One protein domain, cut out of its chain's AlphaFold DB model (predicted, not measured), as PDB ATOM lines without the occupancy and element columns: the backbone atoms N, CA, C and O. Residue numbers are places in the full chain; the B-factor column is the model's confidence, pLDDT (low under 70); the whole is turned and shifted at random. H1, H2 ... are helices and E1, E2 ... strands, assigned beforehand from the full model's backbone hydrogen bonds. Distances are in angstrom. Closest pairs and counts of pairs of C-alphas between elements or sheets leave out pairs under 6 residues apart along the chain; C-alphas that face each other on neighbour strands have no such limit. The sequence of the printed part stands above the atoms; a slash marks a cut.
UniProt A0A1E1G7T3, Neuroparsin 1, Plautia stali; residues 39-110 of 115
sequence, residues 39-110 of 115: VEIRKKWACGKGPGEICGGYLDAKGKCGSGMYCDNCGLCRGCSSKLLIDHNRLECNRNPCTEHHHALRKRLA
ATOM      1  N   VAL A  39     199.727 248.460 173.944       91.69
ATOM      2  CA  VAL A  39     199.349 248.901 172.598       91.69
ATOM      3  C   VAL A  39     197.932 248.464 172.277       91.69
ATOM      4  O   VAL A  39     197.466 247.431 172.752       91.69
ATOM      5  N   GLU A  40     197.258 249.236 171.433       89.38
ATOM      6  CA  GLU A  40     195.930 248.889 170.946       89.38
ATOM      7  C   GLU A  40     196.027 248.159 169.599       89.38
ATOM      8  O   GLU A  40     196.557 248.673 168.602       89.38
ATOM      9  N   ILE A  41     195.501 246.938 169.568       86.88
ATOM     10  CA  ILE A  41     195.433 246.074 168.394       86.88
ATOM     11  C   ILE A  41     193.972 245.706 168.180       86.88
ATOM     12  O   ILE A  41     193.373 245.008 168.992       86.88
ATOM     13  N   ARG A  42     193.391 246.166 167.067       83.44
ATOM     14  CA  ARG A  42     191.984 245.907 166.714       83.44
ATOM     15  C   ARG A  42     191.005 246.198 167.868       83.44
ATOM     16  O   ARG A  42     190.169 245.353 168.181       83.44
ATOM     17  N   LYS A  43     191.106 247.383 168.484       80.81
ATOM     18  CA  LYS A  43     190.270 247.811 169.624       80.81
ATOM     19  C   LYS A  43     190.430 246.980 170.896       80.81
ATOM     20  O   LYS A  43     189.561 246.993 171.756       80.81
ATOM     21  N   LYS A  44     191.524 246.231 171.009       82.38
ATOM     22  CA  LYS A  44     191.874 245.475 172.208       82.38
ATOM     23  C   LYS A  44     193.237 245.911 172.696       82.38
ATOM     24  O   LYS A  44     194.144 246.128 171.889       82.38
ATOM     25  N   TRP A  45     193.393 246.005 174.006       86.38
ATOM     26  CA  TRP A  45     194.694 246.284 174.589       86.38
ATOM     27  C   TRP A  45     195.532 245.010 174.681       86.38
ATOM     28  O   TRP A  45     195.055 243.948 175.073       86.38
ATOM     29  N   ALA A  46     196.804 245.117 174.316       88.12
ATOM     30  CA  ALA A  46     197.783 244.045 174.410       88.12
ATOM     31  C   ALA A  46     199.131 244.607 174.874       88.12
ATOM     32  O   ALA A  46     199.374 245.812 174.794       88.12
ATOM     33  N   CYS A  47     200.035 243.743 175.337       90.38
ATOM     34  CA  CYS A  47     201.412 244.164 175.563       90.38
ATOM     35  C   CYS A  47     202.126 244.405 174.230       90.38
ATOM     36  O   CYS A  47     202.028 243.610 173.293       90.38
ATOM     37  N   GLY A  48     202.848 245.519 174.166       92.25
ATOM     38  CA  GLY A  48     203.693 245.859 173.039       92.25
ATOM     39  C   GLY A  48     204.917 244.955 172.963       92.25
ATOM     40  O   GLY A  48     205.478 244.548 173.980       92.25
ATOM     41  N   LYS A  49     205.333 244.668 171.734       94.62
ATOM     42  CA  LYS A  49     206.542 243.917 171.409       94.62
ATOM     43  C   LYS A  49     207.806 244.732 171.674       94.62
ATOM     44  O   LYS A  49     207.836 245.941 171.428       94.62
ATOM     45  N   GLY A  50     208.829 244.061 172.182       93.75
ATOM     46  CA  GLY A  50     210.146 244.598 172.484       93.75
ATOM     47  C   GLY A  50     211.060 244.710 171.263       93.75
ATOM     48  O   GLY A  50     210.712 244.265 170.168       93.75
ATOM     49  N   PRO A  51     212.248 245.310 171.426       93.94
ATOM     50  CA  PRO A  51     213.180 245.522 170.328       93.94
ATOM     51  C   PRO A  51     213.655 244.190 169.725       93.94
ATOM     52  O   PRO A  51     214.119 243.307 170.435       93.94
ATOM     53  N   GLY A  52     213.563 244.044 168.402       91.50
ATOM     54  CA  GLY A  52     213.965 242.816 167.700       91.50
ATOM     55  C   GLY A  52     212.942 241.681 167.743       91.50
ATOM     56  O   GLY A  52     213.152 240.664 167.088       91.50
ATOM     57  N   GLU A  53     211.817 241.853 168.437       92.19
ATOM     58  CA  GLU A  53     210.703 240.918 168.336       92.19
ATOM     59  C   GLU A  53     209.933 241.084 167.021       92.19
ATOM     60  O   GLU A  53     209.915 242.151 166.403       92.19
ATOM     61  N   ILE A  54     209.255 240.008 166.619       91.62
ATOM     62  CA  ILE A  54     208.411 239.973 165.424       91.62
ATOM     63  C   ILE A  54     207.161 240.837 165.628       91.62
ATOM     64  O   ILE A  54     206.503 240.744 166.663       91.62
ATOM     65  N   CYS A  55     206.811 241.631 164.616       93.44
ATOM     66  CA  CYS A  55     205.662 242.537 164.610       93.44
ATOM     67  C   CYS A  55     204.968 242.613 163.238       93.44
ATOM     68  O   CYS A  55     205.451 242.086 162.229       93.44
ATOM     69  N   GLY A  56     203.807 243.272 163.203       92.38
ATOM     70  CA  GLY A  56     203.035 243.554 161.994       92.38
ATOM     71  C   GLY A  56     202.222 242.355 161.499       92.38
ATOM     72  O   GLY A  56     201.553 241.662 162.269       92.38
ATOM     73  N   GLY A  57     202.261 242.102 160.189       89.19
ATOM     74  CA  GLY A  57     201.376 241.138 159.526       89.19
ATOM     75  C   GLY A  57     199.973 241.700 159.274       89.19
ATOM     76  O   GLY A  57     199.662 242.827 159.652       89.19
ATOM     77  N   TYR A  58     199.116 240.919 158.607       86.19
ATOM     78  CA  TYR A  58     197.759 241.362 158.277       86.19
ATOM     79  C   TYR A  58     196.987 241.728 159.550       86.19
ATOM     80  O   TYR A  58     196.784 240.883 160.428       86.19
ATOM     81  N   LEU A  59     196.577 243.000 159.637       85.19
ATOM     82  CA  LEU A  59     195.881 243.577 160.790       85.19
ATOM     83  C   LEU A  59     196.606 243.290 162.124       85.19
ATOM     84  O   LEU A  59     195.967 242.860 163.093       85.19
ATOM     85  N   ASP A  60     197.933 243.448 162.131       88.25
ATOM     86  CA  ASP A  60     198.809 243.284 163.298       88.25
ATOM     87  C   ASP A  60     198.720 241.904 163.966       88.25
ATOM     88  O   ASP A  60     198.890 241.767 165.178       88.25
ATOM     89  N   ALA A  61     198.465 240.852 163.181       86.62
ATOM     90  CA  ALA A  61     198.362 239.481 163.684       86.62
ATOM     91  C   ALA A  61     199.619 238.998 164.435       86.62
ATOM     92  O   ALA A  61     199.527 238.086 165.253       86.62
ATOM     93  N   LYS A  62     200.790 239.590 164.163       88.94
ATOM     94  CA  LYS A  62     202.054 239.287 164.852       88.94
ATOM     95  C   LYS A  62     202.327 240.213 166.046       88.94
ATOM     96  O   LYS A  62     203.331 240.036 166.728       88.94
ATOM     97  N   GLY A  63     201.445 241.173 166.315       91.12
ATOM     98  CA  GLY A  63     201.591 242.167 167.373       91.12
ATOM     99  C   GLY A  63     202.117 243.516 166.880       91.12
ATOM    100  O   GLY A  63     202.625 243.646 165.765       91.12
ATOM    101  N   LYS A  64     202.016 244.526 167.749       93.94
ATOM    102  CA  LYS A  64     202.574 245.869 167.545       93.94
ATOM    103  C   LYS A  64     203.745 246.110 168.484       93.94
ATOM    104  O   LYS A  64     203.764 245.589 169.597       93.94
ATOM    105  N   CYS A  65     204.693 246.928 168.048       95.25
ATOM    106  CA  CYS A  65     205.817 247.351 168.876       95.25
ATOM    107  C   CYS A  65     205.355 248.250 170.017       95.25
ATOM    108  O   CYS A  65     204.449 249.061 169.841       95.25
ATOM    109  N   GLY A  66     205.982 248.081 171.177       94.19
ATOM    110  CA  GLY A  66     205.746 248.893 172.361       94.19
ATOM    111  C   GLY A  66     206.155 250.358 172.194       94.19
ATOM    112  O   GLY A  66     206.652 250.786 171.153       94.19
ATOM    113  N   SER A  67     205.943 251.143 173.245       93.69
ATOM    114  CA  SER A  67     206.160 252.592 173.219       93.69
ATOM    115  C   SER A  67     207.604 252.952 172.839       93.69
ATOM    116  O   SER A  67     208.554 252.358 173.354       93.69
ATOM    117  N   GLY A  68     207.765 253.933 171.942       92.44
ATOM    118  CA  GLY A  68     209.070 254.405 171.450       92.44
ATOM    119  C   GLY A  68     209.678 253.569 170.315       92.44
ATOM    120  O   GLY A  68     210.770 253.875 169.835       92.44
ATOM    121  N   MET A  69     208.972 252.533 169.861       95.12
ATOM    122  CA  MET A  69     209.425 251.628 168.809       95.12
ATOM    123  C   MET A  69     208.427 251.572 167.654       95.12
ATOM    124  O   MET A  69     207.250 251.898 167.804       95.12
ATOM    125  N   TYR A  70     208.895 251.122 166.495       93.75
ATOM    126  CA  TYR A  70     208.087 250.962 165.289       93.75
ATOM    127  C   TYR A  70     208.386 249.629 164.607       93.75
ATOM    128  O   TYR A  70     209.468 249.062 164.766       93.75
ATOM    129  N   CYS A  71     207.407 249.116 163.861       94.06
ATOM    130  CA  CYS A  71     207.575 247.885 163.102       94.06
ATOM    131  C   CYS A  71     208.210 248.203 161.751       94.06
ATOM    132  O   CYS A  71     207.624 248.944 160.963       94.06
ATOM    133  N   ASP A  72     209.403 247.673 161.496       92.50
ATOM    134  CA  ASP A  72     210.090 247.880 160.223       92.50
ATOM    135  C   ASP A  72     209.632 246.876 159.151       92.50
ATOM    136  O   ASP A  72     209.001 245.862 159.456       92.50
ATOM    137  N   ASN A  73     210.005 247.104 157.891       89.12
ATOM    138  CA  ASN A  73     209.541 246.306 156.750       89.12
ATOM    139  C   ASN A  73     209.949 244.818 156.797       89.12
ATOM    140  O   ASN A  73     209.315 243.996 156.138       89.12
ATOM    141  N   CYS A  74     210.964 244.436 157.581       88.50
ATOM    142  CA  CYS A  74     211.282 243.022 157.844       88.50
ATOM    143  C   CYS A  74     210.385 242.373 158.912       88.50
ATOM    144  O   CYS A  74     210.589 241.208 159.254       88.50
ATOM    145  N   GLY A  75     209.392 243.095 159.435       90.94
ATOM    146  CA  GLY A  75     208.472 242.602 160.455       90.94
ATOM    147  C   GLY A  75     209.127 242.461 161.823       90.94
ATOM    148  O   GLY A  75     208.801 241.522 162.543       90.94
ATOM    149  N   LEU A  76     210.062 243.356 162.159       92.44
ATOM    150  CA  LEU A  76     210.745 243.396 163.454       92.44
ATOM    151  C   LEU A  76     210.639 244.780 164.085       92.44
ATOM    152  O   LEU A  76     210.708 245.797 163.389       92.44
ATOM    153  N   CYS A  77     210.532 244.814 165.410       94.88
ATOM    154  CA  CYS A  77     210.510 246.064 166.148       94.88
ATOM    155  C   CYS A  77     211.883 246.732 166.174       94.88
ATOM    156  O   CYS A  77     212.899 246.116 166.519       94.88
ATOM    157  N   ARG A  78     211.887 248.018 165.834       93.44
ATOM    158  CA  ARG A  78     213.047 248.907 165.821       93.44
ATOM    159  C   ARG A  78     212.821 250.149 166.662       93.44
ATOM    160  O   ARG A  78     211.688 250.530 166.939       93.44
ATOM    161  N   GLY A  79     213.924 250.791 167.026       93.12
ATOM    162  CA  GLY A  79     213.931 251.928 167.938       93.12
ATOM    163  C   GLY A  79     214.254 251.488 169.359       93.12
ATOM    164  O   GLY A  79     214.823 250.412 169.569       93.12
ATOM    165  N   CYS A  80     213.916 252.340 170.319       94.88
ATOM    166  CA  CYS A  80     214.227 252.145 171.729       94.88
ATOM    167  C   CYS A  80     212.943 252.169 172.549       94.88
ATOM    168  O   CYS A  80     212.087 253.025 172.336       94.88
ATOM    169  N   SER A  81     212.815 251.256 173.507       94.56
ATOM    170  CA  SER A  81     211.635 251.236 174.369       94.56
ATOM    171  C   SER A  81     211.625 252.458 175.288       94.56
ATOM    172  O   SER A  81     212.473 252.589 176.170       94.56
ATOM    173  N   SER A  82     210.645 253.345 175.108       93.38
ATOM    174  CA  SER A  82     210.489 254.517 175.976       93.38
ATOM    175  C   SER A  82     209.942 254.145 177.352       93.38
ATOM    176  O   SER A  82     210.273 254.803 178.329       93.38
ATOM    177  N   LYS A  83     209.159 253.061 177.456       90.94
ATOM    178  CA  LYS A  83     208.631 252.570 178.739       90.94
ATOM    179  C   LYS A  83     209.759 252.141 179.682       90.94
ATOM    180  O   LYS A  83     209.824 252.630 180.802       90.94
ATOM    181  N   LEU A  84     210.695 251.325 179.190       91.06
ATOM    182  CA  LEU A  84     211.874 250.911 179.960       91.06
ATOM    183  C   LEU A  84     212.777 252.090 180.339       91.06
ATOM    184  O   LEU A  84     213.320 252.121 181.445       91.06
ATOM    185  N   LEU A  85     212.912 253.067 179.441       92.31
ATOM    186  CA  LEU A  85     213.670 254.277 179.730       92.31
ATOM    187  C   LEU A  85     213.018 255.086 180.860       92.31
ATOM    188  O   LEU A  85     213.721 255.562 181.739       92.31
ATOM    189  N   ILE A  86     211.691 255.221 180.861       91.06
ATOM    190  CA  ILE A  86     210.973 256.036 181.848       91.06
ATOM    191  C   ILE A  86     210.865 255.328 183.207       91.06
ATOM    192  O   ILE A  86     211.128 255.958 184.226       91.06
ATOM    193  N   ASP A  87     210.508 254.041 183.252       90.50
ATOM    194  CA  ASP A  87     210.284 253.345 184.533       90.50
ATOM    195  C   ASP A  87     211.573 252.864 185.196       90.50
ATOM    196  O   ASP A  87     211.682 252.845 186.420       90.50
ATOM    197  N   HIS A  88     212.531 252.406 184.388       91.25
ATOM    198  CA  HIS A  88     213.715 251.700 184.877       91.25
ATOM    199  C   HIS A  88     215.019 252.428 184.549       91.25
ATOM    200  O   HIS A  88     216.089 251.895 184.840       91.25
ATOM    201  N   ASN A  89     214.954 253.606 183.913       92.56
ATOM    202  CA  ASN A  89     216.123 254.314 183.382       92.56
ATOM    203  C   ASN A  89     217.020 253.402 182.521       92.56
ATOM    204  O   ASN A  89     218.246 253.520 182.507       92.56
ATOM    205  N   ARG A  90     216.401 252.438 181.826       93.06
ATOM    206  CA  ARG A  90     217.092 251.414 181.042       93.06
ATOM    207  C   ARG A  90     216.776 251.594 179.568       93.06
ATOM    208  O   ARG A  90     215.649 251.388 179.126       93.06
ATOM    209  N   LEU A  91     217.800 251.931 178.791       92.50
ATOM    210  CA  LEU A  91     217.678 252.082 177.350       92.50
ATOM    211  C   LEU A  91     217.896 250.734 176.651       92.50
ATOM    212  O   LEU A  91     219.024 250.260 176.535       92.50
ATOM    213  N   GLU A  92     216.818 250.132 176.155       92.88
ATOM    214  CA  GLU A  92     216.881 248.914 175.346       92.88
ATOM    215  C   GLU A  92     216.441 249.211 173.912       92.88
ATOM    216  O   GLU A  92     215.318 249.669 173.681       92.88
ATOM    217  N   CYS A  93     217.343 248.978 172.954       93.38
ATOM    218  CA  CYS A  93     217.145 249.346 171.557       93.38
ATOM    219  C   CYS A  93     217.510 248.212 170.608       93.38
ATOM    220  O   CYS A  93     218.504 247.518 170.809       93.38
ATOM    221  N   ASN A  94     216.797 248.151 169.487       91.12
ATOM    222  CA  ASN A  94     217.218 247.392 168.322       91.12
ATOM    223  C   ASN A  94     217.467 248.354 167.160       91.12
ATOM    224  O   ASN A  94     216.539 248.979 166.634       91.12
ATOM    225  N   ARG A  95     218.739 248.460 166.773       86.62
ATOM    226  CA  ARG A  95     219.204 249.280 165.647       86.62
ATOM    227  C   ARG A  95     219.685 248.438 164.464       86.62
ATOM    228  O   ARG A  95     220.159 248.999 163.482       86.62
ATOM    229  N   ASN A  96     219.553 247.114 164.530       83.62
ATOM    230  CA  ASN A  96     220.071 246.238 163.489       83.62
ATOM    231  C   ASN A  96     219.239 246.406 162.212       83.62
ATOM    232  O   ASN A  96     218.011 246.248 162.265       83.62
ATOM    233  N   PRO A  97     219.868 246.711 161.065       79.25
ATOM    234  CA  PRO A  97     219.154 246.898 159.813       79.25
ATOM    235  C   PRO A  97     218.563 245.569 159.316       79.25
ATOM    236  O   PRO A  97     219.038 244.481 159.642       79.25
ATOM    237  N   CYS A  98     217.513 245.644 158.495       76.88
ATOM    238  CA  CYS A  98     216.805 244.456 158.009       76.88
ATOM    239  C   CYS A  98     217.716 243.617 157.115       76.88
ATOM    240  O   CYS A  98     217.556 242.401 157.035       76.88
ATOM    241  N   THR A  99     218.678 244.264 156.455       75.25
ATOM    242  CA  THR A  99     219.683 243.627 155.603       75.25
ATOM    243  C   THR A  99     220.504 242.601 156.380       75.25
ATOM    244  O   THR A  99     220.632 241.464 155.929       75.25
ATOM    245  N   GLU A 100     220.956 242.953 157.584       70.88
ATOM    246  CA  GLU A 100     221.692 242.054 158.481       70.88
ATOM    247  C   GLU A 100     220.822 240.871 158.923       70.88
ATOM    248  O   GLU A 100     221.258 239.720 158.903       70.88
ATOM    249  N   HIS A 101     219.548 241.124 159.233       68.12
ATOM    250  CA  HIS A 101     218.632 240.067 159.659       68.12
ATOM    251  C   HIS A 101     218.318 239.067 158.535       68.12
ATOM    252  O   HIS A 101     218.294 237.855 158.762       68.12
ATOM    253  N   HIS A 102     218.119 239.559 157.308       70.12
ATOM    254  CA  HIS A 102     217.915 238.720 156.126       70.12
ATOM    255  C   HIS A 102     219.182 237.940 155.761       70.12
ATOM    256  O   HIS A 102     219.089 236.773 155.380       70.12
ATOM    257  N   HIS A 103     220.364 238.544 155.898       73.50
ATOM    258  CA  HIS A 103     221.637 237.862 155.671       73.50
ATOM    259  C   HIS A 103     221.866 236.735 156.693       73.50
ATOM    260  O   HIS A 103     222.199 235.612 156.306       73.50
ATOM    261  N   ALA A 104     221.584 236.982 157.975       72.06
ATOM    262  CA  ALA A 104     221.644 235.964 159.022       72.06
ATOM    263  C   ALA A 104     220.656 234.808 158.772       72.06
ATOM    264  O   ALA A 104     221.028 233.637 158.878       72.06
ATOM    265  N   LEU A 105     219.415 235.122 158.378       72.31
ATOM    266  CA  LEU A 105     218.413 234.121 157.994       72.31
ATOM    267  C   LEU A 105     218.863 233.298 156.784       72.31
ATOM    268  O   LEU A 105     218.775 232.073 156.818       72.31
ATOM    269  N   ARG A 106     219.402 233.939 155.740       75.56
ATOM    270  CA  ARG A 106     219.932 233.248 154.554       75.56
ATOM    271  C   ARG A 106     221.085 232.311 154.903       75.56
ATOM    272  O   ARG A 106     221.065 231.172 154.447       75.56
ATOM    273  N   LYS A 107     222.041 232.738 155.736       78.81
ATOM    274  CA  LYS A 107     223.133 231.867 156.206       78.81
ATOM    275  C   LYS A 107     222.606 230.645 156.961       78.81
ATOM    276  O   LYS A 107     223.049 229.533 156.694       78.81
ATOM    277  N   ARG A 108     221.630 230.828 157.857       78.06
ATOM    278  CA  ARG A 108     221.005 229.714 158.592       78.06
ATOM    279  C   ARG A 108     220.254 228.755 157.668       78.06
ATOM    280  O   ARG A 108     220.426 227.547 157.784       78.06
ATOM    281  N   LEU A 109     219.469 229.277 156.723       78.00
ATOM    282  CA  LEU A 109     218.758 228.464 155.731       78.00
ATOM    283  C   LEU A 109     219.726 227.690 154.823       78.00
ATOM    284  O   LEU A 109     219.473 226.527 154.525       78.00
ATOM    285  N   ALA A 110     220.840 228.304 154.418       79.50
ATOM    286  CA  ALA A 110     221.890 227.627 153.662       79.50
ATOM    287  C   ALA A 110     222.538 226.501 154.481       79.50
ATOM    288  O   ALA A 110     222.776 225.423 153.948       79.50
TER     289      ALA A 110
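Overview. This is residues 39 to 110 of the 115 residues of the protein "Neuroparsin 1" of Plautia stali (UniProt A0A1E1G7T3). A flat, loop-rich body holds two small two-strand hairpins, E3 and E4 near its middle and E1 and E2 out at one corner, with the short helix H1 at another corner and the longer helix H2 at the far end, where residues 103 to 110 stick out free. The 72 printed residues have four named strands and then two named helices, E1 E2 E3 E4 H1 H2, in two antiparallel sheets, E1 - E2 and E3 - E4. The class is mixed, helices and strands, with 34 residues in named elements, under half. The whole is only just compact, close to loose, with a radius of gyration of the C-alphas of 13.2 A and spans of 40 by 30 by 15 A.

Arrangement. E1, residues 39 to 41, and E2, residues 44 to 47, form a hairpin, antiparallel at 133 degrees, with N 39 and O 46 2.8 A apart. E3, residues 69 to 71, and E4, residues 77 to 80, form another at 163 degrees, with N 78 and O 70 2.8 A apart. E2 and E3 are apart. Residues 79 to 80 of E4 also pair antiparallel with residues 93 to 94. H1, residues 82 to 88, follows E4 by a tight link; the closest C-alphas of E3 and H1, those of Met 69 and Ser 82, are 7.8 A apart. H2, residues 98 to 110, is apart from H1 and E4. In H1 and H2 every O i to N i+4 pair is within hydrogen-bond range.

Along the chain. E1 begins at C-alpha 39 (199.349, 248.901, 172.598). E1 measures 6.4 A, E2 10.2 A, E3 7.1 A, E4 9.1 A, H1 9.9 A and H2 18.1 A from first to last C-alpha. H2 ends at C-alpha 110 (221.890, 227.627, 153.662).

Size, cuts and confidence. The C-alphas farthest apart, of Asp 87 and Ala 110, are 41.8 A apart. The printed part has no cut; E2 to E3, residues 48 to 68, is a long link. Mean pLDDT of the printed part is 87.8, and residue 101 is under 70.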